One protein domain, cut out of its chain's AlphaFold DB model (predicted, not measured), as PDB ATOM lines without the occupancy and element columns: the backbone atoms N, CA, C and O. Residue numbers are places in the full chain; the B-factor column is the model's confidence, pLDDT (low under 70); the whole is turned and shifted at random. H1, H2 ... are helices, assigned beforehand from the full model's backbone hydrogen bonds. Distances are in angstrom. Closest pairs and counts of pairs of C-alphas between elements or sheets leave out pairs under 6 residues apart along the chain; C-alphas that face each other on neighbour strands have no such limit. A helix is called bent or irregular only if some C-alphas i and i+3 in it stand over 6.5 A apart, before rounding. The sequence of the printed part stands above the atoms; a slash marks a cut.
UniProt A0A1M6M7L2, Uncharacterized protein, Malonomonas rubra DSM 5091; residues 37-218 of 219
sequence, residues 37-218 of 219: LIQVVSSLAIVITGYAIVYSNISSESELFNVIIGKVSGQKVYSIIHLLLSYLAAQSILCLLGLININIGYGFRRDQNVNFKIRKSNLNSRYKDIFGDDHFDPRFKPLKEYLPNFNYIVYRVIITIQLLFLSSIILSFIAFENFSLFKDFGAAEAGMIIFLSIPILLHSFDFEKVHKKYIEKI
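What this domain is: This is residues 37 to 218 of the 219 residues of an uncharacterized protein of Malonomonas rubra DSM 5091 (UniProt A0A1M6M7L2). A long rod of helices is built along one very long helix, H2, with H1, H5 and H6b packed lengthwise on it in a loose up-and-down bundle, each running against the one before it. At one end H2 runs past its partners to the short helix H3; at the other, residues 57 to 79 make a long loop, and H6a angles away from the bundle. The printed part has 182 residues with six named helices, H1 to H6 in chain order, and no named strand; the class is all helix. It is loose, with a radius of gyration of the C-alphas of 22.9 A, and spans 77 by 35 by 18 A.

Where its parts are: H2, residues 80 to 123, is 63.8 A long, from C-alpha 80 at (163.775, 104.277, 116.182) to C-alpha 123 at (125.539, 53.873, 108.050). H1, residues 37 to 56, is 28.7 A long and begins at C-alpha 37, (139.759, 81.869, 119.318). H5, residues 149 to 176, is 40.7 A long. H3 is residues 126 to 131 and H4 residues 143 to 146. H6, residues 186 to 215, was assigned as one helix by its hydrogen bonds but is bent, with C-alphas 196 and 199 7.0 A apart. Its arms are H6a, residues 186 to 196, 15.6 A long, and H6b, residues 199 to 215, 24.7 A long.

How they stand to each other: H2 touches H5 at a shallow tilt of 12 degrees, opposite ways; their closest C-alphas, of Gly 98 and Tyr 155, are 5.8 A apart. H1 and H2 form a helical hairpin and touch at a shallow tilt of 14 degrees, closest at the C-alphas of Val 47 and Ala 90, 6.1 A; H2 uses residues 82 to 101 alone. With residues 91 to 106 alone, H2 touches H6b the same way at 13 degrees, a shallow tilt, closest at the C-alphas of Cys 95 and Pro 199, 6.5 A. H1 and H5 are near each other. H6b only just touches H4, with 3 pairs of C-alphas within 8 A, the closest those of Leu 143 and His 211, 7.1 A. H3 is close to H2 but not clearly touching, with the C-alphas of Lys 120 and Tyr 127 5.9 A apart. Every O i to N i+4 pair is within hydrogen-bond range in H1, H2, H3, H5 and H6b, and 6 of 7 are in H6a; H4 is too short for such a pair.

The domain as a whole: The two C-alphas farthest apart, of Lys 71 and Ser 125, are 78.1 A apart. The printed part has no cut; the links H1 to H2 and H3 to H4 are long. Confidence is under 70 in 56 residues, among them 131 to 145, 177 to 194 and 207 to 218.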
ATOM      1  N   LEU A  37     139.922  80.915 120.395       82.50
ATOM      2  CA  LEU A  37     139.759  81.869 119.318       82.50
ATOM      3  C   LEU A  37     139.449  83.288 119.816       82.50
ATOM      4  O   LEU A  37     140.050  84.247 119.334       82.50
ATOM      5  N   ILE A  38     138.555  83.439 120.797       86.88
ATOM      6  CA  ILE A  38     138.285  84.746 121.421       86.88
ATOM      7  C   ILE A  38     139.573  85.314 122.030       86.88
ATOM      8  O   ILE A  38     139.842  86.510 121.906       86.88
ATOM      9  N   GLN A  39     140.409  84.459 122.629       89.12
ATOM     10  CA  GLN A  39     141.714  84.866 123.152       89.12
ATOM     11  C   GLN A  39     142.658  85.338 122.041       89.12
ATOM     12  O   GLN A  39     143.313  86.364 122.217       89.12
ATOM     13  N   VAL A  40     142.689  84.663 120.884       88.94
ATOM     14  CA  VAL A  40     143.463  85.111 119.712       88.94
ATOM     15  C   VAL A  40     143.008  86.499 119.258       88.94
ATOM     16  O   VAL A  40     143.837  87.399 119.144       88.94
ATOM     17  N   VAL A  41     141.703  86.711 119.063       88.56
ATOM     18  CA  VAL A  41     141.161  88.012 118.620       88.56
ATOM     19  C   VAL A  41     141.448  89.118 119.639       88.56
ATOM     20  O   VAL A  41     141.881  90.206 119.265       88.56
ATOM     21  N   SER A  42     141.278  88.835 120.932       92.75
ATOM     22  CA  SER A  42     141.585  89.793 122.006       92.75
ATOM     23  C   SER A  42     143.075  90.149 122.036       92.75
ATOM     24  O   SER A  42     143.440  91.308 122.223       92.75
ATOM     25  N   SER A  43     143.944  89.164 121.794       93.44
ATOM     26  CA  SER A  43     145.395  89.370 121.745       93.44
ATOM     27  C   SER A  43     145.807  90.237 120.556       93.44
ATOM     28  O   SER A  43     146.707  91.063 120.697       93.44
ATOM     29  N   LEU A  44     145.128  90.113 119.407       93.50
ATOM     30  CA  LEU A  44     145.367  90.987 118.255       93.50
ATOM     31  C   LEU A  44     145.131  92.457 118.601       93.50
ATOM     32  O   LEU A  44     145.967  93.290 118.265       93.50
ATOM     33  N   ALA A  45     144.045  92.775 119.313       94.00
ATOM     34  CA  ALA A  45     143.768  94.147 119.735       94.00
ATOM     35  C   ALA A  45     144.905  94.713 120.603       94.00
ATOM     36  O   ALA A  45     145.388  95.811 120.340       94.00
ATOM     37  N   ILE A  46     145.393  93.935 121.574       95.69
ATOM     38  CA  ILE A  46     146.498  94.341 122.458       95.69
ATOM     39  C   ILE A  46     147.782  94.594 121.661       95.69
ATOM     40  O   ILE A  46     148.440  95.609 121.875       95.69
ATOM     41  N   VAL A  47     148.129  93.701 120.729       95.94
ATOM     42  CA  VAL A  47     149.329  93.847 119.887       95.94
ATOM     43  C   VAL A  47     149.232  95.093 119.008       95.94
ATOM     44  O   VAL A  47     150.195  95.857 118.931       95.94
ATOM     45  N   ILE A  48     148.072  95.334 118.390       95.50
ATOM     46  CA  ILE A  48     147.827  96.523 117.563       95.50
ATOM     47  C   ILE A  48     147.961  97.794 118.392       95.50
ATOM     48  O   ILE A  48     148.715  98.686 118.016       95.50
ATOM     49  N   THR A  49     147.272  97.876 119.529       94.81
ATOM     50  CA  THR A  49     147.320  99.061 120.390       94.81
ATOM     51  C   THR A  49     148.723  99.296 120.942       94.81
ATOM     52  O   THR A  49     149.211 100.422 120.891       94.81
ATOM     53  N   GLY A  50     149.401  98.249 121.417       93.38
ATOM     54  CA  GLY A  50     150.763  98.348 121.938       93.38
ATOM     55  C   GLY A  50     151.746  98.868 120.890       93.38
ATOM     56  O   GLY A  50     152.491  99.809 121.160       93.38
ATOM     57  N   TYR A  51     151.698  98.319 119.674       94.31
ATOM     58  CA  TYR A  51     152.533  98.788 118.568       94.31
ATOM     59  C   TYR A  51     152.190 100.228 118.156       94.31
ATOM     60  O   TYR A  51     153.088 101.054 117.997       94.31
ATOM     61  N   ALA A  52     150.900 100.559 118.042       93.31
ATOM     62  CA  ALA A  52     150.439 101.888 117.647       93.31
ATOM     63  C   ALA A  52     150.870 102.985 118.634       93.31
ATOM     64  O   ALA A  52     151.212 104.086 118.199       93.31
ATOM     65  N   ILE A  53     150.898 102.693 119.941       91.88
ATOM     66  CA  ILE A  53     151.391 103.627 120.966       91.88
ATOM     67  C   ILE A  53     152.860 103.963 120.721       91.88
ATOM     68  O   ILE A  53     153.217 105.139 120.743       91.88
ATOM     69  N   VAL A  54     153.706 102.961 120.465       91.38
ATOM     70  CA  VAL A  54     155.132 103.201 120.198       91.38
ATOM     71  C   VAL A  54     155.299 103.970 118.893       91.38
ATOM     72  O   VAL A  54     155.972 104.995 118.883       91.38
ATOM     73  N   TYR A  55     154.631 103.529 117.822       90.44
ATOM     74  CA  TYR A  55     154.698 104.157 116.501       90.44
ATOM     75  C   TYR A  55     154.275 105.631 116.508       90.44
ATOM     76  O   TYR A  55     154.943 106.464 115.909       90.44
ATOM     77  N   SER A  56     153.210 105.976 117.234       89.50
ATOM     78  CA  SER A  56     152.700 107.356 117.288       89.50
ATOM     79  C   SER A  56     153.597 108.309 118.084       89.50
ATOM     80  O   SER A  56     153.410 109.518 118.016       89.50
ATOM     81  N   ASN A  57     154.549 107.775 118.855       88.31
ATOM     82  CA  ASN A  57     155.399 108.535 119.770       88.31
ATOM     83  C   ASN A  57     156.888 108.444 119.404       88.31
ATOM     84  O   ASN A  57     157.747 108.675 120.255       88.31
ATOM     85  N   ILE A  58     157.220 108.088 118.163       85.00
ATOM     86  CA  ILE A  58     158.612 108.080 117.698       85.00
ATOM     87  C   ILE A  58     159.111 109.502 117.408       85.00
ATOM     88  O   ILE A  58     158.365 110.331 116.888       85.00
ATOM     89  N   SER A  59     160.380 109.790 117.707       79.12
ATOM     90  CA  SER A  59     161.033 111.053 117.322       79.12
ATOM     91  C   SER A  59     162.499 110.856 116.966       79.12
ATOM     92  O   SER A  59     163.186 110.013 117.544       79.12
ATOM     93  N   SER A  60     162.986 111.701 116.059       70.38
ATOM     94  CA  SER A  60     164.401 111.823 115.703       70.38
ATOM     95  C   SER A  60     165.237 112.558 116.753       70.38
ATOM     96  O   SER A  60     166.458 112.456 116.729       70.38
ATOM     97  N   GLU A  61     164.608 113.288 117.676       69.12
ATOM     98  CA  GLU A  61     165.313 114.015 118.743       69.12
ATOM     99  C   GLU A  61     165.772 113.098 119.888       69.12
ATOM    100  O   GLU A  61     166.545 113.515 120.750       69.12
ATOM    101  N   SER A  62     165.276 111.860 119.925       66.38
ATOM    102  CA  SER A  62     165.628 110.890 120.955       66.38
ATOM    103  C   SER A  62     166.940 110.195 120.611       66.38
ATOM    104  O   SER A  62     167.096 109.655 119.516       66.38
ATOM    105  N   GLU A  63     167.866 110.133 121.569       69.88
ATOM    106  CA  GLU A  63     169.067 109.307 121.425       69.88
ATOM    107  C   GLU A  63     168.692 107.833 121.200       69.88
ATOM    108  O   GLU A  63     167.657 107.357 121.677       69.88
ATOM    109  N   LEU A  64     169.562 107.095 120.500       65.62
ATOM    110  CA  LEU A  64     169.317 105.734 119.998       65.62
ATOM    111  C   LEU A  64     168.687 104.774 121.019       65.62
ATOM    112  O   LEU A  64     167.812 104.001 120.640       65.62
ATOM    113  N   PHE A  65     169.067 104.838 122.296       69.31
ATOM    114  CA  PHE A  65     168.582 103.918 123.336       69.31
ATOM    115  C   PHE A  65     167.758 104.576 124.441       69.31
ATOM    116  O   PHE A  65     167.265 103.875 125.322       69.31
ATOM    117  N   ASN A  66     167.571 105.894 124.402       71.94
ATOM    118  CA  ASN A  66     166.887 106.601 125.476       71.94
ATOM    119  C   ASN A  66     165.416 106.845 125.141       71.94
ATOM    120  O   ASN A  66     165.028 106.953 123.979       71.94
ATOM    121  N   VAL A  67     164.605 106.911 126.195       77.44
ATOM    122  CA  VAL A  67     163.226 107.399 126.149       77.44
ATOM    123  C   VAL A  67     163.234 108.761 126.819       77.44
ATOM    124  O   VAL A  67     163.525 108.861 128.013       77.44
ATOM    125  N   ILE A  68     162.932 109.805 126.057       77.25
ATOM    126  CA  ILE A  68     162.891 111.178 126.566       77.25
ATOM    127  C   ILE A  68     161.445 111.630 126.762       77.25
ATOM    128  O   ILE A  68     160.518 111.087 126.164       77.25
ATOM    129  N   ILE A  69     161.233 112.633 127.610       75.38
ATOM    130  CA  ILE A  69     159.945 113.328 127.676       75.38
ATOM    131  C   ILE A  69     159.959 114.401 126.587       75.38
ATOM    132  O   ILE A  69     160.841 115.260 126.569       75.38
ATOM    133  N   GLY A  70     159.000 114.337 125.665       65.75
ATOM    134  CA  GLY A  70     158.874 115.277 124.562       65.75
ATOM    135  C   GLY A  70     158.695 116.699 125.079       65.75
ATOM    136  O   GLY A  70     157.767 116.976 125.837       65.75
ATOM    137  N   LYS A  71     159.567 117.614 124.645       62.34
ATOM    138  CA  LYS A  71     159.599 119.006 125.125       62.34
ATOM    139  C   LYS A  71     158.306 119.783 124.838       62.34
ATOM    140  O   LYS A  71     158.004 120.726 125.558       62.34
ATOM    141  N   VAL A  72     157.557 119.386 123.806       62.62
ATOM    142  CA  VAL A  72     156.322 120.056 123.360       62.62
ATOM    143  C   VAL A  72     155.058 119.372 123.892       62.62
ATOM    144  O   VAL A  72     154.098 120.049 124.240       62.62
ATOM    145  N   SER A  73     155.041 118.038 123.973       63.28
ATOM    146  CA  SER A  73     153.843 117.261 124.330       63.28
ATOM    147  C   SER A  73     153.819 116.763 125.778       63.28
ATOM    148  O   SER A  73     152.773 116.318 126.244       63.28
ATOM    149  N   GLY A  74     154.956 116.772 126.485       70.00
ATOM    150  CA  GLY A  74     155.090 116.169 127.816       70.00
ATOM    151  C   GLY A  74     154.920 114.641 127.837       70.00
ATOM    152  O   GLY A  74     154.899 114.041 128.910       70.00
ATOM    153  N   GLN A  75     154.793 113.996 126.673       78.12
ATOM    154  CA  GLN A  75     154.619 112.548 126.545       78.12
ATOM    155  C   GLN A  75     155.965 111.837 126.387       78.12
ATOM    156  O   GLN A  75     156.967 112.451 126.025       78.12
ATOM    157  N   LYS A  76     155.998 110.530 126.669       80.31
ATOM    158  CA  LYS A  76     157.186 109.708 126.413       80.31
ATOM    159  C   LYS A  76     157.405 109.595 124.911       80.31
ATOM    160  O   LYS A  76     156.495 109.206 124.190       80.31
ATOM    161  N   VAL A  77     158.618 109.903 124.484       82.75
ATOM    162  CA  VAL A  77     159.055 109.864 123.098       82.75
ATOM    163  C   VAL A  77     160.091 108.758 122.944       82.75
ATOM    164  O   VAL A  77     161.009 108.632 123.757       82.75
ATOM    165  N   TYR A  78     159.916 107.945 121.912       82.69
ATOM    166  CA  TYR A  78     160.690 106.737 121.668       82.69
ATOM    167  C   TYR A  78     161.669 106.930 120.508       82.69
ATOM    168  O   TYR A  78     161.375 107.610 119.525       82.69
ATOM    169  N   SER A  79     162.831 106.287 120.608       80.69
ATOM    170  CA  SER A  79     163.789 106.209 119.503       80.69
ATOM    171  C   SER A  79     163.361 105.189 118.438       80.69
ATOM    172  O   SER A  79     162.535 104.303 118.683       80.69
ATOM    173  N   ILE A  80     164.001 105.243 117.268       78.94
ATOM    174  CA  ILE A  80     163.775 104.277 116.182       78.94
ATOM    175  C   ILE A  80     164.092 102.824 116.591       78.94
ATOM    176  O   ILE A  80     163.434 101.894 116.130       78.94
ATOM    177  N   ILE A  81     165.034 102.604 117.520       80.62
ATOM    178  CA  ILE A  81     165.340 101.260 118.042       80.62
ATOM    179  C   ILE A  81     164.153 100.691 118.821       80.62
ATOM    180  O   ILE A  81     163.823  99.517 118.662       80.62
ATOM    181  N   HIS A  82     163.473 101.506 119.629       85.06
ATOM    182  CA  HIS A  82     162.283 101.059 120.353       85.06
ATOM    183  C   HIS A  82     161.166 100.650 119.390       85.06
ATOM    184  O   HIS A  82     160.467  99.666 119.646       85.06
ATOM    185  N   LEU A  83     161.031 101.355 118.262       86.81
ATOM    186  CA  LEU A  83     160.099 100.978 117.205       86.81
ATOM    187  C   LEU A  83     160.473  99.623 116.579       86.81
ATOM    188  O   LEU A  83     159.599  98.770 116.424       86.81
ATOM    189  N   LEU A  84     161.757  99.393 116.279       85.44
ATOM    190  CA  LEU A  84     162.246  98.118 115.736       85.44
ATOM    191  C   LEU A  84     162.032  96.950 116.702       85.44
ATOM    192  O   LEU A  84     161.541  95.896 116.301       85.44
ATOM    193  N   LEU A  85     162.349  97.133 117.984       86.25
ATOM    194  CA  LEU A  85     162.130  96.107 119.005       86.25
ATOM    195  C   LEU A  85     160.640  95.803 119.184       86.25
ATOM    196  O   LEU A  85     160.253  94.637 119.264       86.25
ATOM    197  N   SER A  86     159.799  96.838 119.185       91.38
ATOM    198  CA  SER A  86     158.343  96.683 119.273       91.38
ATOM    199  C   SER A  86     157.779  95.967 118.048       91.38
ATOM    200  O   SER A  86     156.905  95.115 118.190       91.38
ATOM    201  N   TYR A  87     158.311  96.253 116.857       91.31
ATOM    202  CA  TYR A  87     157.986  95.519 115.638       91.31
ATOM    203  C   TYR A  87     158.346  94.040 115.759       91.31
ATOM    204  O   TYR A  87     157.490  93.193 115.517       91.31
ATOM    205  N   LEU A  88     159.579  93.713 116.160       89.06
ATOM    206  CA  LEU A  88     160.024  92.323 116.286       89.06
ATOM    207  C   LEU A  88     159.154  91.552 117.282       89.06
ATOM    208  O   LEU A  88     158.661  90.474 116.955       89.06
ATOM    209  N   ALA A  89     158.892  92.138 118.453       91.00
ATOM    210  CA  ALA A  89     158.008  91.550 119.452       91.00
ATOM    211  C   ALA A  89     156.592  91.320 118.896       91.00
ATOM    212  O   ALA A  89     156.040  90.226 119.024       91.00
ATOM    213  N   ALA A  90     156.021  92.322 118.224       93.75
ATOM    214  CA  ALA A  90     154.700  92.217 117.623       93.75
ATOM    215  C   ALA A  90     154.642  91.137 116.529       93.75
ATOM    216  O   ALA A  90     153.712  90.332 116.514       93.75
ATOM    217  N   GLN A  91     155.655  91.056 115.661       90.75
ATOM    218  CA  GLN A  91     155.754  90.023 114.628       90.75
ATOM    219  C   GLN A  91     155.856  88.619 115.220       90.75
ATOM    220  O   GLN A  91     155.181  87.713 114.738       90.75
ATOM    221  N   SER A  92     156.653  88.427 116.276       88.50
ATOM    222  CA  SER A  92     156.749  87.136 116.965       88.50
ATOM    223  C   SER A  92     155.409  86.710 117.564       88.50
ATOM    224  O   SER A  92     155.014  85.552 117.419       88.50
ATOM    225  N   ILE A  93     154.675  87.641 118.184       92.00
ATOM    226  CA  ILE A  93     153.347  87.351 118.739       92.00
ATOM    227  C   ILE A  93     152.352  87.028 117.617       92.00
ATOM    228  O   ILE A  93     151.640  86.033 117.711       92.00
ATOM    229  N   LEU A  94     152.322  87.806 116.531       92.12
ATOM    230  CA  LEU A  94     151.463  87.538 115.366       92.12
ATOM    231  C   LEU A  94     151.799  86.196 114.696       92.12
ATOM    232  O   LEU A  94     150.896  85.471 114.269       92.12
ATOM    233  N   CYS A  95     153.081  85.822 114.671       89.12
ATOM    234  CA  CYS A  95     153.533  84.506 114.235       89.12
ATOM    235  C   CYS A  95     152.883  83.400 115.079       89.12
ATOM    236  O   CYS A  95     152.151  82.548 114.567       89.12
ATOM    237  N   LEU A  96     153.041  83.491 116.401       88.88
ATOM    238  CA  LEU A  96     152.480  82.531 117.347       88.88
ATOM    239  C   LEU A  96     150.946  82.456 117.275       88.88
ATOM    240  O   LEU A  96     150.383  81.361 117.255       88.88
ATOM    241  N   LEU A  97     150.260  83.599 117.195       91.62
ATOM    242  CA  LEU A  97     148.800  83.651 117.085       91.62
ATOM    243  C   LEU A  97     148.300  82.968 115.810       91.62
ATOM    244  O   LEU A  97     147.304  82.242 115.850       91.62
ATOM    245  N   GLY A  98     148.994  83.153 114.687       89.19
ATOM    246  CA  GLY A  98     148.620  82.479 113.451       89.19
ATOM    247  C   GLY A  98     148.880  80.972 113.516       89.19
ATOM    248  O   GLY A  98     148.024  80.212 113.074       89.19
ATOM    249  N   LEU A  99     149.968  80.521 114.155       86.38
ATOM    250  CA  LEU A  99     150.226  79.092 114.386       86.38
ATOM    251  C   LEU A  99     149.143  78.455 115.262       86.38
ATOM    252  O   LEU A  99     148.659  77.367 114.952       86.38
ATOM    253  N   ILE A 100     148.712  79.146 116.321       88.38
ATOM    254  CA  ILE A 100     147.593  78.710 117.167       88.38
ATOM    255  C   ILE A 100     146.309  78.614 116.337       88.38
ATOM    256  O   ILE A 100     145.624  77.594 116.384       88.38
ATOM    257  N   ASN A 101     145.992  79.639 115.542       89.62
ATOM    258  CA  ASN A 101     144.804  79.649 114.692       89.62
ATOM    259  C   ASN A 101     144.819  78.519 113.649       89.62
ATOM    260  O   ASN A 101     143.806  77.848 113.439       89.62
ATOM    261  N   ILE A 102     145.975  78.274 113.035       85.06
ATOM    262  CA  ILE A 102     146.191  77.155 112.127       85.06
ATOM    263  C   ILE A 102     145.940  75.833 112.867       85.06
ATOM    264  O   ILE A 102     145.144  75.013 112.407       85.06
ATOM    265  N   ASN A 103     146.545  75.644 114.042       84.19
ATOM    266  CA  ASN A 103     146.386  74.440 114.857       84.19
ATOM    267  C   ASN A 103     144.919  74.177 115.246       84.19
ATOM    268  O   ASN A 103     144.464  73.036 115.174       84.19
ATOM    269  N   ILE A 104     144.154  75.221 115.587       84.88
ATOM    270  CA  ILE A 104     142.706  75.122 115.836       84.88
ATOM    271  C   ILE A 104     141.981  74.599 114.591       84.88
ATOM    272  O   ILE A 104     141.203  73.648 114.677       84.88
ATOM    273  N   GLY A 105     142.254  75.182 113.420       84.25
ATOM    274  CA  GLY A 105     141.619  74.762 112.174       84.25
ATOM    275  C   GLY A 105     141.964  73.321 111.767       84.25
ATOM    276  O   GLY A 105     141.089  72.591 111.298       84.25
ATOM    277  N   TYR A 106     143.197  72.867 112.016       79.81
ATOM    278  CA  TYR A 106     143.575  71.457 111.845       79.81
ATOM    279  C   TYR A 106     142.874  70.536 112.849       79.81
ATOM    280  O   TYR A 106     142.402  69.467 112.458       79.81
ATOM    281  N   GLY A 107     142.758  70.952 114.114       80.38
ATOM    282  CA  GLY A 107     141.996  70.232 115.137       80.38
ATOM    283  C   GLY A 107     140.556  69.983 114.692       80.38
ATOM    284  O   GLY A 107     140.078  68.849 114.731       80.38
ATOM    285  N   PHE A 108     139.914  71.005 114.126       80.69
ATOM    286  CA  PHE A 108     138.573  70.883 113.562       80.69
ATOM    287  C   PHE A 108     138.490  69.842 112.431       80.69
ATOM    288  O   PHE A 108     137.571  69.024 112.407       80.69
ATOM    289  N   ARG A 109     139.452  69.817 111.496       80.25
ATOM    290  CA  ARG A 109     139.455  68.830 110.395       80.25
ATOM    291  C   ARG A 109     139.728  67.408 110.864       80.25
ATOM    292  O   ARG A 109     139.104  66.474 110.360       80.25
ATOM    293  N   ARG A 110     140.611  67.235 111.848       80.00
ATOM    294  CA  ARG A 110     140.831  65.940 112.501       80.00
ATOM    295  C   ARG A 110     139.523  65.414 113.091       80.00
ATOM    296  O   ARG A 110     139.159  64.267 112.844       80.00
ATOM    297  N   ASP A 111     138.800  66.261 113.812       79.50
ATOM    298  CA  ASP A 111     137.535  65.900 114.450       79.50
ATOM    299  C   ASP A 111     136.437  65.580 113.424       79.50
ATOM    300  O   ASP A 111     135.676  64.622 113.593       79.50
ATOM    301  N   GLN A 112     136.381  66.320 112.313       79.31
ATOM    302  CA  GLN A 112     135.505  65.985 111.188       79.31
ATOM    303  C   GLN A 112     135.841  64.624 110.574       79.31
ATOM    304  O   GLN A 112     134.930  63.864 110.256       79.31
ATOM    305  N   ASN A 113     137.124  64.277 110.453       79.44
ATOM    306  CA  ASN A 113     137.547  62.986 109.908       79.44
ATOM    307  C   ASN A 113     137.161  61.814 110.817       79.44
ATOM    308  O   ASN A 113     136.703  60.779 110.338       79.44
ATOM    309  N   VAL A 114     137.307  61.971 112.134       80.25
ATOM    310  CA  VAL A 114     136.852  60.958 113.100       80.25
ATOM    311  C   VAL A 114     135.339  60.759 112.981       80.25
ATOM    312  O   VAL A 114     134.879  59.626 112.842       80.25
ATOM    313  N   ASN A 115     134.572  61.851 112.929       78.00
ATOM    314  CA  ASN A 115     133.122  61.792 112.731       78.00
ATOM    315  C   ASN A 115     132.731  61.125 111.411       78.00
ATOM    316  O   ASN A 115     131.815  60.304 111.383       78.00
ATOM    317  N   PHE A 116     133.433  61.448 110.326       79.06
ATOM    318  CA  PHE A 116     133.238  60.810 109.029       79.06
ATOM    319  C   PHE A 116     133.436  59.291 109.121       79.06
ATOM    320  O   PHE A 116     132.563  58.536 108.694       79.06
ATOM    321  N   LYS A 117     134.535  58.832 109.739       80.00
ATOM    322  CA  LYS A 117     134.832  57.400 109.905       80.00
ATOM    323  C   LYS A 117     133.747  56.670 110.704       80.00
ATOM    324  O   LYS A 117     133.288  55.626 110.250       80.00
ATOM    325  N   ILE A 118     133.293  57.240 111.824       78.12
ATOM    326  CA  ILE A 118     132.233  56.656 112.670       78.12
ATOM    327  C   ILE A 118     130.894  56.594 111.920       78.12
ATOM    328  O   ILE A 118     130.208  55.573 111.912       78.12
ATOM    329  N   ARG A 119     130.495  57.681 111.249       76.25
ATOM    330  CA  ARG A 119     129.229  57.712 110.500       76.25
ATOM    331  C   ARG A 119     129.252  56.729 109.339       76.25
ATOM    332  O   ARG A 119     128.266  56.031 109.114       76.25
ATOM    333  N   LYS A 120     130.376  56.646 108.625       78.38
ATOM    334  CA  LYS A 120     130.543  55.716 107.512       78.38
ATOM    335  C   LYS A 120     130.547  54.260 107.980       78.38
ATOM    336  O   LYS A 120     129.923  53.438 107.317       78.38
ATOM    337  N   SER A 121     131.161  53.940 109.126       80.44
ATOM    338  CA  SER A 121     131.119  52.578 109.678       80.44
ATOM    339  C   SER A 121     129.711  52.159 110.105       80.44
ATOM    340  O   SER A 121     129.342  51.008 109.899       80.44
ATOM    341  N   ASN A 122     128.909  53.085 110.642       75.69
ATOM    342  CA  ASN A 122     127.567  52.779 111.152       75.69
ATOM    343  C   ASN A 122     126.466  52.808 110.078       75.69
ATOM    344  O   ASN A 122     125.496  52.060 110.162       75.69
ATOM    345  N   LEU A 123     126.577  53.685 109.075       75.12
ATOM    346  CA  LEU A 123     125.539  53.873 108.050       75.12
ATOM    347  C   LEU A 123     125.851  53.170 106.727       75.12
ATOM    348  O   LEU A 123     124.926  52.925 105.951       75.12
ATOM    349  N   ASN A 124     127.121  52.836 106.485       78.00
ATOM    350  CA  ASN A 124     127.621  52.167 105.288       78.00
ATOM    351  C   ASN A 124     127.048  52.786 103.993       78.00
ATOM    352  O   ASN A 124     127.293  53.966 103.733       78.00
ATOM    353  N   SER A 125     126.241  52.055 103.214       76.00
ATOM    354  CA  SER A 125     125.637  52.548 101.965       76.00
ATOM    355  C   SER A 125     124.699  53.747 102.153       76.00
ATOM    356  O   SER A 125     124.687  54.634 101.307       76.00
ATOM    357  N   ARG A 126     123.989  53.840 103.287       74.75
ATOM    358  CA  ARG A 126     123.043  54.941 103.566       74.75
ATOM    359  C   ARG A 126     123.726  56.265 103.895       74.75
ATOM    360  O   ARG A 126     123.057  57.288 104.001       74.75
ATOM    361  N   TYR A 127     125.041  56.264 104.121       74.12
ATOM    362  CA  TYR A 127     125.777  57.488 104.442       74.12
ATOM    363  C   TYR A 127     125.641  58.524 103.320       74.12
ATOM    364  O   TYR A 127     125.345  59.690 103.582       74.12
ATOM    365  N   LYS A 128     125.826  58.069 102.078       75.62
ATOM    366  CA  LYS A 128     125.798  58.903 100.876       75.62
ATOM    367  C   LYS A 128     124.413  59.505 100.636       75.62
ATOM    368  O   LYS A 128     124.317  60.687 100.326       75.62
ATOM    369  N   ASP A 129     123.367  58.725 100.890       77.81
ATOM    370  CA  ASP A 129     121.976  59.157 100.731       77.81
ATOM    371  C   ASP A 129     121.574  60.249 101.740       77.81
ATOM    372  O   ASP A 129     120.739  61.095 101.435       77.81
ATOM    373  N   ILE A 130     122.166  60.244 102.942       74.69
ATOM    374  CA  ILE A 130     121.817  61.182 104.023       74.69
ATOM    375  C   ILE A 130     122.692  62.443 103.993       74.69
ATOM    376  O   ILE A 130     122.195  63.542 104.231       74.69
ATOM    377  N   PHE A 131     123.999  62.296 103.756       69.12
ATOM    378  CA  PHE A 131     124.977  63.378 103.936       69.12
ATOM    379  C   PHE A 131     125.621  63.879 102.636       69.12
ATOM    380  O   PHE A 131     126.289  64.916 102.668       69.12
ATOM    381  N   GLY A 132     125.438  63.175 101.515       69.19
ATOM    382  CA  GLY A 132     126.144  63.447 100.262       69.19
ATOM    383  C   GLY A 132     127.644  63.113 100.317       69.19
ATOM    384  O   GLY A 132     128.188  62.767 101.369       69.19
ATOM    385  N   ASP A 133     128.324  63.207  99.170       61.09
ATOM    386  CA  ASP A 133     129.742  62.832  99.042       61.09
ATOM    387  C   ASP A 133     130.722  63.938  99.493       61.09
ATOM    388  O   ASP A 133     131.791  63.632 100.019       61.09
ATOM    389  N   ASP A 134     130.359  65.223  99.360       60.28
ATOM    390  CA  ASP A 134     131.385  66.273  99.206       60.28
ATOM    391  C   ASP A 134     131.560  67.222 100.403       60.28
ATOM    392  O   ASP A 134     132.611  67.842 100.582       60.28
ATOM    393  N   HIS A 135     130.545  67.395 101.252       58.25
ATOM    394  CA  HIS A 135     130.594  68.440 102.289       58.25
ATOM    395  C   HIS A 135     131.231  67.983 103.604       58.25
ATOM    396  O   HIS A 135     131.784  68.808 104.340       58.25
ATOM    397  N   PHE A 136     131.193  66.677 103.872       62.62
ATOM    398  CA  PHE A 136     131.617  66.084 105.141       62.62
ATOM    399  C   PHE A 136     132.836  65.168 105.031       62.62
ATOM    400  O   PHE A 136     133.305  64.698 106.065       62.62
ATOM    401  N   ASP A 137     133.365  64.928 103.827       67.31
ATOM    402  CA  ASP A 137     134.618  64.195 103.648       67.31
ATOM    403  C   ASP A 137     135.813  65.172 103.668       67.31
ATOM    404  O   ASP A 137     136.010  65.949 102.729       67.31
ATOM    405  N   PRO A 138     136.634  65.179 104.733       65.56
ATOM    406  CA  PRO A 138     137.768  66.091 104.834       65.56
ATOM    407  C   PRO A 138     138.935  65.711 103.910       65.56
ATOM    408  O   PRO A 138     139.882  66.488 103.803       65.56
ATOM    409  N   ARG A 139     138.898  64.539 103.257       67.06
ATOM    410  CA  ARG A 139     139.993  64.022 102.416       67.06
ATOM    411  C   ARG A 139     140.066  64.691 101.048       67.06
ATOM    412  O   ARG A 139     141.137  64.731 100.457       67.06
ATOM    413  N   PHE A 140     138.952  65.241 100.569       65.75
ATOM    414  CA  PHE A 140     138.856  65.876  99.251       65.75
ATOM    415  C   PHE A 140     138.916  67.409  99.307       65.75
ATOM    416  O   PHE A 140     138.665  68.077  98.309       65.75
ATOM    417  N   LYS A 141     139.255  67.994 100.466       69.00
ATOM    418  CA  LYS A 141     139.328  69.454 100.625       69.00
ATOM    419  C   LYS A 141     140.685  69.989 100.145       69.00
ATOM    420  O   LYS A 141     141.706  69.604 100.722       69.00
ATOM    421  N   PRO A 142     140.731  70.899  99.152       67.44
ATOM    422  CA  PRO A 142     141.984  71.497  98.692       67.44
ATOM    423  C   PRO A 142     142.623  72.362  99.789       67.44
ATOM    424  O   PRO A 142     141.929  72.856 100.674       67.44
ATOM    425  N   LEU A 143     143.938  72.614  99.700       64.44
ATOM    426  CA  LEU A 143     144.710  73.425 100.663       64.44
ATOM    427  C   LEU A 143     144.005  74.736 101.057       64.44
ATOM    428  O   LEU A 143     143.923  75.070 102.238       64.44
ATOM    429  N   LYS A 144     143.434  75.445 100.074       63.84
ATOM    430  CA  LYS A 144     142.724  76.722 100.268       63.84
ATOM    431  C   LYS A 144     141.433  76.602 101.086       63.84
ATOM    432  O   LYS A 144     141.038  77.562 101.734       63.84
ATOM    433  N   GLU A 145     140.799  75.435 101.074       68.88
ATOM    434  CA  GLU A 145     139.546  75.147 101.785       68.88
ATOM    435  C   GLU A 145     139.772  74.233 102.995       68.88
ATOM    436  O   GLU A 145     138.829  73.829 103.685       68.88
ATOM    437  N   TYR A 146     141.030  73.874 103.260       73.00
ATOM    438  CA  TYR A 146     141.372  72.964 104.336       73.00
ATOM    439  C   TYR A 146     141.166  73.622 105.699       73.00
ATOM    440  O   TYR A 146     140.666  72.982 106.617       73.00
ATOM    441  N   LEU A 147     141.459  74.911 105.848       78.06
ATOM    442  CA  LEU A 147     141.037  75.641 107.041       78.06
ATOM    443  C   LEU A 147     139.521  75.880 107.001       78.06
ATOM    444  O   LEU A 147     138.970  76.162 105.936       78.06
ATOM    445  N   PRO A 148     138.818  75.804 108.142       82.50
ATOM    446  CA  PRO A 148     137.479  76.368 108.237       82.50
ATOM    447  C   PRO A 148     137.494  77.839 107.798       82.50
ATOM    448  O   PRO A 148     138.435  78.564 108.131       82.50
ATOM    449  N   ASN A 149     136.451  78.292 107.091       81.00
ATOM    450  CA  ASN A 149     136.382  79.652 106.528       81.00
ATOM    451  C   ASN A 149     136.727  80.735 107.556       81.00
ATOM    452  O   ASN A 149     137.445  81.681 107.252       81.00
ATOM    453  N   PHE A 150     136.259  80.566 108.791       82.69
ATOM    454  CA  PHE A 150     136.547  81.501 109.866       82.69
ATOM    455  C   PHE A 150     138.045  81.550 110.227       82.69
ATOM    456  O   PHE A 150     138.631  82.631 110.254       82.69
ATOM    457  N   ASN A 151     138.698  80.400 110.443       86.25
ATOM    458  CA  ASN A 151     140.142  80.351 110.703       86.25
ATOM    459  C   ASN A 151     140.944  80.908 109.525       86.25
ATOM    460  O   ASN A 151     141.957  81.570 109.737       86.25
ATOM    461  N   TYR A 152     140.492  80.672 108.294       84.19
ATOM    462  CA  TYR A 152     141.118  81.242 107.107       84.19
ATOM    463  C   TYR A 152     141.030  82.777 107.089       84.19
ATOM    464  O   TYR A 152     142.030  83.444 106.824       84.19
ATOM    465  N   ILE A 153     139.875  83.355 107.440       86.75
ATOM    466  CA  ILE A 153     139.711  84.812 107.576       86.75
ATOM    467  C   ILE A 153     140.656  85.361 108.648       86.75
ATOM    468  O   ILE A 153     141.396  86.302 108.373       86.75
ATOM    469  N   VAL A 154     140.687  84.754 109.841       88.75
ATOM    470  CA  VAL A 154     141.589  85.176 110.930       88.75
ATOM    471  C   VAL A 154     143.051  85.095 110.500       88.75
ATOM    472  O   VAL A 154     143.813  86.027 110.743       88.75
ATOM    473  N   TYR A 155     143.439  84.021 109.812       87.06
ATOM    474  CA  TYR A 155     144.787  83.872 109.271       87.06
ATOM    475  C   TYR A 155     145.136  85.016 108.310       87.06
ATOM    476  O   TYR A 155     146.179  85.646 108.461       87.06
ATOM    477  N   ARG A 156     144.240  85.358 107.373       86.88
ATOM    478  CA  ARG A 156     144.454  86.492 106.461       86.88
ATOM    479  C   ARG A 156     144.567  87.822 107.199       86.88
ATOM    480  O   ARG A 156     145.437  88.608 106.849       86.88
ATOM    481  N   VAL A 157     143.740  88.058 108.219       91.00
ATOM    482  CA  VAL A 157     143.819  89.268 109.055       91.00
ATOM    483  C   VAL A 157     145.188  89.378 109.729       91.00
ATOM    484  O   VAL A 157     145.789  90.449 109.695       91.00
ATOM    485  N   ILE A 158     145.712  88.277 110.278       91.81
ATOM    486  CA  ILE A 158     147.049  88.239 110.891       91.81
ATOM    487  C   ILE A 158     148.119  88.634 109.871       91.81
ATOM    488  O   ILE A 158     148.885  89.558 110.136       91.81
ATOM    489  N   ILE A 159     148.129  88.004 108.691       89.50
ATOM    490  CA  ILE A 159     149.085  88.334 107.622       89.50
ATOM    491  C   ILE A 159     148.958  89.803 107.196       89.50
ATOM    492  O   ILE A 159     149.965  90.488 107.031       89.50
ATOM    493  N   THR A 160     147.736  90.324 107.055       90.62
ATOM    494  CA  THR A 160     147.514  91.735 106.714       90.62
ATOM    495  C   THR A 160     148.094  92.671 107.774       90.62
ATOM    496  O   THR A 160     148.778  93.622 107.412       90.62
ATOM    497  N   ILE A 161     147.889  92.401 109.066       93.12
ATOM    498  CA  ILE A 161     148.473  93.212 110.149       93.12
ATOM    499  C   ILE A 161     150.004  93.147 110.109       93.12
ATOM    500  O   ILE A 161     150.659  94.179 110.237       93.12
ATOM    501  N   GLN A 162     150.583  91.964 109.884       92.31
ATOM    502  CA  GLN A 162     152.036  91.819 109.771       92.31
ATOM    503  C   GLN A 162     152.611  92.652 108.622       92.31
ATOM    504  O   GLN A 162     153.638  93.306 108.806       92.31
ATOM    505  N   LEU A 163     151.942  92.659 107.465       90.38
ATOM    506  CA  LEU A 163     152.325  93.489 106.324       90.38
ATOM    507  C   LEU A 163     152.186  94.980 106.641       90.38
ATOM    508  O   LEU A 163     153.091  95.740 106.321       90.38
ATOM    509  N   LEU A 164     151.112  95.395 107.321       92.94
ATOM    510  CA  LEU A 164     150.931  96.788 107.744       92.94
ATOM    511  C   LEU A 164     152.049  97.251 108.684       92.94
ATOM    512  O   LEU A 164     152.573  98.347 108.504       92.94
ATOM    513  N   PHE A 165     152.456  96.414 109.643       92.88
ATOM    514  CA  PHE A 165     153.579  96.722 110.534       92.88
ATOM    515  C   PHE A 165     154.913  96.778 109.791       92.88
ATOM    516  O   PHE A 165     155.780  97.580 110.126       92.88
ATOM    517  N   LEU A 166     155.104  95.934 108.773       89.56
ATOM    518  CA  LEU A 166     156.306  95.995 107.943       89.56
ATOM    519  C   LEU A 166     156.326  97.298 107.136       89.56
ATOM    520  O   LEU A 166     157.338  97.996 107.111       89.56
ATOM    521  N   SER A 167     155.192  97.667 106.536       86.81
ATOM    522  CA  SER A 167     155.043  98.930 105.815       86.81
ATOM    523  C   SER A 167     155.283 100.141 106.717       86.81
ATOM    524  O   SER A 167     155.973 101.063 106.294       86.81
ATOM    525  N   SER A 168     154.787 100.151 107.961       89.62
ATOM    526  CA  SER A 168     155.030 101.267 108.887       89.62
ATOM    527  C   SER A 168     156.502 101.406 109.268       89.62
ATOM    528  O   SER A 168     156.985 102.532 109.403       89.62
ATOM    529  N   ILE A 169     157.240 100.298 109.388       86.31
ATOM    530  CA  ILE A 169     158.695 100.333 109.591       86.31
ATOM    531  C   ILE A 169     159.410 100.914 108.375       86.31
ATOM    532  O   ILE A 169     160.202 101.840 108.534       86.31
ATOM    533  N   ILE A 170     159.104 100.426 107.171       83.19
ATOM    534  CA  ILE A 170     159.716 100.922 105.929       83.19
ATOM    535  C   ILE A 170     159.456 102.426 105.766       83.19
ATOM    536  O   ILE A 170     160.386 103.191 105.525       83.19
ATOM    537  N   LEU A 171     158.212 102.869 105.969       83.69
ATOM    538  CA  LEU A 171     157.850 104.286 105.902       83.69
ATOM    539  C   LEU A 171     158.575 105.124 106.958       83.69
ATOM    540  O   LEU A 171     158.968 106.250 106.668       83.69
ATOM    541  N   SER A 172     158.772 104.583 108.164       81.38
ATOM    542  CA  SER A 172     159.551 105.267 109.201       81.38
ATOM    543  C   SER A 172     160.995 105.446 108.751       81.38
ATOM    544  O   SER A 172     161.503 106.557 108.814       81.38
ATOM    545  N   PHE A 173     161.644 104.396 108.238       76.25
ATOM    546  CA  PHE A 173     163.015 104.508 107.737       76.25
ATOM    547  C   PHE A 173     163.144 105.564 106.636       76.25
ATOM    548  O   PHE A 173     163.993 106.436 106.763       76.25
ATOM    549  N   ILE A 174     162.243 105.577 105.649       75.31
ATOM    550  CA  ILE A 174     162.231 106.602 104.588       75.31
ATOM    551  C   ILE A 174     162.049 108.013 105.176       75.31
ATOM    552  O   ILE A 174     162.709 108.962 104.763       75.31
ATOM    553  N   ALA A 175     161.173 108.181 106.171       75.81
ATOM    554  CA  ALA A 175     160.975 109.478 106.819       75.81
ATOM    555  C   ALA A 175     162.212 109.943 107.617       75.81
ATOM    556  O   ALA A 175     162.458 111.148 107.724       75.81
ATOM    557  N   PHE A 176     163.000 109.006 108.155       70.31
ATOM    558  CA  PHE A 176     164.211 109.276 108.934       70.31
ATOM    559  C   PHE A 176     165.522 109.210 108.119       70.31
ATOM    560  O   PHE A 176     166.560 109.598 108.652       70.31
ATOM    561  N   GLU A 177     165.503 108.822 106.835       56.94
ATOM    562  CA  GLU A 177     166.670 108.753 105.920       56.94
ATOM    563  C   GLU A 177     167.403 110.098 105.738       56.94
ATOM    564  O   GLU A 177     168.575 110.138 105.366       56.94
ATOM    565  N   ASN A 178     166.760 111.222 106.070       51.06
ATOM    566  CA  ASN A 178     167.412 112.536 106.087       51.06
ATOM    567  C   ASN A 178     168.410 112.721 107.255       51.06
ATOM    568  O   ASN A 178     169.066 113.762 107.332       51.06
ATOM    569  N   PHE A 179     168.556 111.740 108.155       52.16
ATOM    570  CA  PHE A 179     169.507 111.771 109.269       52.16
ATOM    571  C   PHE A 179     170.800 111.000 108.961       52.16
ATOM    572  O   PHE A 179     170.796 109.893 108.428       52.16
ATOM    573  N   SER A 180     171.938 111.578 109.359       48.72
ATOM    574  CA  SER A 180     173.304 111.116 109.050       48.72
ATOM    575  C   SER A 180     173.651 109.693 109.502       48.72
ATOM    576  O   SER A 180     174.671 109.170 109.075       48.72
ATOM    577  N   LEU A 181     172.825 109.068 110.343       49.09
ATOM    578  CA  LEU A 181     173.040 107.724 110.886       49.09
ATOM    579  C   LEU A 181     172.718 106.602 109.878       49.09
ATOM    580  O   LEU A 181     173.208 105.491 110.047       49.09
ATOM    581  N   PHE A 182     171.938 106.895 108.829       50.88
ATOM    582  CA  PHE A 182     171.519 105.923 107.805       50.88
ATOM    583  C   PHE A 182     172.289 106.036 106.480       50.88
ATOM    584  O   PHE A 182     172.308 105.096 105.694       50.88
ATOM    585  N   LYS A 183     173.032 107.129 106.254       52.06
ATOM    586  CA  LYS A 183     173.811 107.332 105.015       52.06
ATOM    587  C   LYS A 183     174.863 106.248 104.734       52.06
ATOM    588  O   LYS A 183     175.210 106.052 103.573       52.06
ATOM    589  N   ASP A 184     175.324 105.535 105.761       54.16
ATOM    590  CA  ASP A 184     176.353 104.492 105.645       54.16
ATOM    591  C   ASP A 184     175.782 103.055 105.595       54.16
ATOM    592  O   ASP A 184     176.544 102.089 105.533       54.16
ATOM    593  N   PHE A 185     174.452 102.875 105.611       54.06
ATOM    594  CA  PHE A 185     173.803 101.573 105.835       54.06
ATOM    595  C   PHE A 185     173.131 100.939 104.598       54.06
ATOM    596  O   PHE A 185     172.418  99.952 104.748       54.06
ATOM    597  N   GLY A 186     173.412 101.386 103.369       55.88
ATOM    598  CA  GLY A 186     172.666 100.956 102.165       55.88
ATOM    599  C   GLY A 186     172.526  99.433 101.930       55.88
ATOM    600  O   GLY A 186     171.470  98.957 101.520       55.88
ATOM    601  N   ALA A 187     173.548  98.618 102.231       55.16
ATOM    602  CA  ALA A 187     173.437  97.148 102.154       55.16
ATOM    603  C   ALA A 187     172.783  96.519 103.403       55.16
ATOM    604  O   ALA A 187     172.157  95.457 103.336       55.16
ATOM    605  N   ALA A 188     172.918  97.177 104.551       58.72
ATOM    606  CA  ALA A 188     172.365  96.740 105.825       58.72
ATOM    607  C   ALA A 188     170.863  97.054 105.952       58.72
ATOM    608  O   ALA A 188     170.149  96.310 106.617       58.72
ATOM    609  N   GLU A 189     170.357  98.074 105.256       60.97
ATOM    610  CA  GLU A 189     168.928  98.389 105.131       60.97
ATOM    611  C   GLU A 189     168.176  97.289 104.379       60.97
ATOM    612  O   GLU A 189     167.192  96.749 104.887       60.97
ATOM    613  N   ALA A 190     168.685  96.871 103.215       59.66
ATOM    614  CA  ALA A 190     168.128  95.746 102.466       59.66
ATOM    615  C   ALA A 190     168.205  94.432 103.268       59.66
ATOM    616  O   ALA A 190     167.235  93.673 103.316       59.66
ATOM    617  N   GLY A 191     169.327  94.189 103.961       61.59
ATOM    618  CA  GLY A 191     169.486  93.051 104.872       61.59
ATOM    619  C   GLY A 191     168.498  93.074 106.043       61.59
ATOM    620  O   GLY A 191     167.928  92.036 106.384       61.59
ATOM    621  N   MET A 192     168.228  94.251 106.616       67.06
ATOM    622  CA  MET A 192     167.212  94.424 107.653       67.06
ATOM    623  C   MET A 192     165.809  94.187 107.108       67.06
ATOM    624  O   MET A 192     165.064  93.445 107.730       67.06
ATOM    625  N   ILE A 193     165.436  94.725 105.946       67.44
ATOM    626  CA  ILE A 193     164.106  94.481 105.359       67.44
ATOM    627  C   ILE A 193     163.883  92.981 105.123       67.44
ATOM    628  O   ILE A 193     162.831  92.448 105.486       67.44
ATOM    629  N   ILE A 194     164.891  92.276 104.595       69.06
ATOM    630  CA  ILE A 194     164.846  90.818 104.426       69.06
ATOM    631  C   ILE A 194     164.655  90.137 105.784       69.06
ATOM    632  O   ILE A 194     163.718  89.354 105.941       69.06
ATOM    633  N   PHE A 195     165.473  90.470 106.785       73.69
ATOM    634  CA  PHE A 195     165.361  89.918 108.138       73.69
ATOM    635  C   PHE A 195     163.978  90.161 108.764       73.69
ATOM    636  O   PHE A 195     163.364  89.245 109.310       73.69
ATOM    637  N   LEU A 196     163.444  91.374 108.621       71.56
ATOM    638  CA  LEU A 196     162.144  91.780 109.153       71.56
ATOM    639  C   LEU A 196     160.978  91.080 108.441       71.56
ATOM    640  O   LEU A 196     159.898  90.979 109.027       71.56
ATOM    641  N   SER A 197     161.186  90.567 107.225       75.56
ATOM    642  CA  SER A 197     160.196  89.799 106.457       75.56
ATOM    643  C   SER A 197     160.191  88.290 106.760       75.56
ATOM    644  O   SER A 197     159.201  87.614 106.464       75.56
ATOM    645  N   ILE A 198     161.241  87.753 107.406       77.62
ATOM    646  CA  ILE A 198     161.357  86.325 107.769       77.62
ATOM    647  C   ILE A 198     160.121  85.800 108.521       77.62
ATOM    648  O   ILE A 198     159.631  84.732 108.150       77.62
ATOM    649  N   PRO A 199     159.552  86.506 109.522       73.81
ATOM    650  CA  PRO A 199     158.363  86.023 110.232       73.81
ATOM    651  C   PRO A 199     157.146  85.786 109.323       73.81
ATOM    652  O   PRO A 199     156.370  84.866 109.570       73.81
ATOM    653  N   ILE A 200     156.992  86.579 108.258       74.19
ATOM    654  CA  ILE A 200     155.890  86.458 107.288       74.19
ATOM    655  C   ILE A 200     156.111  85.239 106.382       74.19
ATOM    656  O   ILE A 200     155.179  84.482 106.092       74.19
ATOM    657  N   LEU A 201     157.362  85.013 105.966       73.50
ATOM    658  CA  LEU A 201     157.746  83.853 105.160       73.50
ATOM    659  C   LEU A 201     157.569  82.546 105.943       73.50
ATOM    660  O   LEU A 201     156.988  81.598 105.417       73.50
ATOM    661  N   LEU A 202     158.002  82.511 107.209       72.62
ATOM    662  CA  LEU A 202     157.840  81.349 108.089       72.62
ATOM    663  C   LEU A 202     156.368  80.940 108.228       72.62
ATOM    664  O   LEU A 202     156.055  79.756 108.125       72.62
ATOM    665  N   HIS A 203     155.463  81.916 108.342       70.50
ATOM    666  CA  HIS A 203     154.017  81.673 108.394       70.50
ATOM    667  C   HIS A 203     153.486  80.899 107.183       70.50
ATOM    668  O   HIS A 203     152.689  79.968 107.314       70.50
ATOM    669  N   SER A 204     153.969  81.261 105.994       68.62
ATOM    670  CA  SER A 204     153.544  80.639 104.737       68.62
ATOM    671  C   SER A 204     154.053  79.197 104.619       68.62
ATOM    672  O   SER A 204     153.290  78.307 104.238       68.62
ATOM    673  N   PHE A 205     155.306  78.941 105.016       68.81
ATOM    674  CA  PHE A 205     155.886  77.592 105.016       68.81
ATOM    675  C   PHE A 205     155.247  76.668 106.056       68.81
ATOM    676  O   PHE A 205     155.018  75.487 105.777       68.81
ATOM    677  N   ASP A 206     154.941  77.180 107.250       70.56
ATOM    678  CA  ASP A 206     154.327  76.376 108.306       70.56
ATOM    679  C   ASP A 206     152.917  75.926 107.922       70.56
ATOM    680  O   ASP A 206     152.560  74.770 108.158       70.56
ATOM    681  N   PHE A 207     152.134  76.771 107.246       68.94
ATOM    682  CA  PHE A 207     150.822  76.371 106.743       68.94
ATOM    683  C   PHE A 207     150.904  75.173 105.778       68.94
ATOM    684  O   PHE A 207     150.199  74.176 105.958       68.94
ATOM    685  N   GLU A 208     151.809  75.217 104.797       69.88
ATOM    686  CA  GLU A 208     152.002  74.118 103.841       69.88
ATOM    687  C   GLU A 208     152.523  72.841 104.512       69.88
ATOM    688  O   GLU A 208     152.024  71.738 104.261       69.88
ATOM    689  N   LYS A 209     153.507  72.975 105.407       69.88
ATOM    690  CA  LYS A 209     154.107  71.838 106.116       69.88
ATOM    691  C   LYS A 209     153.096  71.143 107.020       69.88
ATOM    692  O   LYS A 209     153.032  69.909 107.050       69.88
ATOM    693  N   VAL A 210     152.308  71.921 107.760       66.25
ATOM    694  CA  VAL A 210     151.261  71.380 108.625       66.25
ATOM    695  C   VAL A 210     150.184  70.712 107.766       66.25
ATOM    696  O   VAL A 210     149.789  69.591 108.081       66.25
ATOM    697  N   HIS A 211     149.794  71.298 106.629       69.00
ATOM    698  CA  HIS A 211     148.858  70.665 105.696       69.00
ATOM    699  C   HIS A 211     149.330  69.291 105.227       69.00
ATOM    700  O   HIS A 211     148.606  68.303 105.378       69.00
ATOM    701  N   LYS A 212     150.564  69.223 104.723       68.94
ATOM    702  CA  LYS A 212     151.159  67.995 104.197       68.94
ATOM    703  C   LYS A 212     151.191  66.886 105.253       68.94
ATOM    704  O   LYS A 212     150.712  65.783 105.003       68.94
ATOM    705  N   LYS A 213     151.639  67.207 106.475       68.38
ATOM    706  CA  LYS A 213     151.701  66.262 107.607       68.38
ATOM    707  C   LYS A 213     150.349  65.627 107.943       68.38
ATOM    708  O   LYS A 213     150.320  64.476 108.379       68.38
ATOM    709  N   TYR A 214     149.254  66.375 107.817       63.22
ATOM    710  CA  TYR A 214     147.925  65.880 108.173       63.22
ATOM    711  C   TYR A 214     147.219  65.180 107.014       63.22
ATOM    712  O   TYR A 214     146.554  64.183 107.266       63.22
ATOM    713  N   ILE A 215     147.385  65.621 105.764       62.84
ATOM    714  CA  ILE A 215     146.806  64.910 104.613       62.84
ATOM    715  C   ILE A 215     147.473  63.545 104.408       62.84
ATOM    716  O   ILE A 215     146.772  62.542 104.300       62.84
ATOM    717  N   GLU A 216     148.804  63.473 104.444       60.97
ATOM    718  CA  GLU A 216     149.542  62.226 104.175       60.97
ATOM    719  C   GLU A 216     149.341  61.147 105.249       60.97
ATOM    720  O   GLU A 216     149.578  59.975 104.990       60.97
ATOM    721  N   LYS A 217     148.896  61.522 106.455       56.47
ATOM    722  CA  LYS A 217     148.567  60.572 107.533       56.47
ATOM    723  C   LYS A 217     147.090  60.172 107.578       56.47
ATOM    724  O   LYS A 217     146.710  59.353 108.414       56.47
ATOM    725  N   ILE A 218     146.245  60.816 106.774       53.06
ATOM    726  CA  ILE A 218     144.800  60.562 106.723       53.06
ATOM    727  C   ILE A 218     144.433  59.622 105.562       53.06
ATOM    728  O   ILE A 218     143.423  58.918 105.687       53.06
TER     729      ILE A 218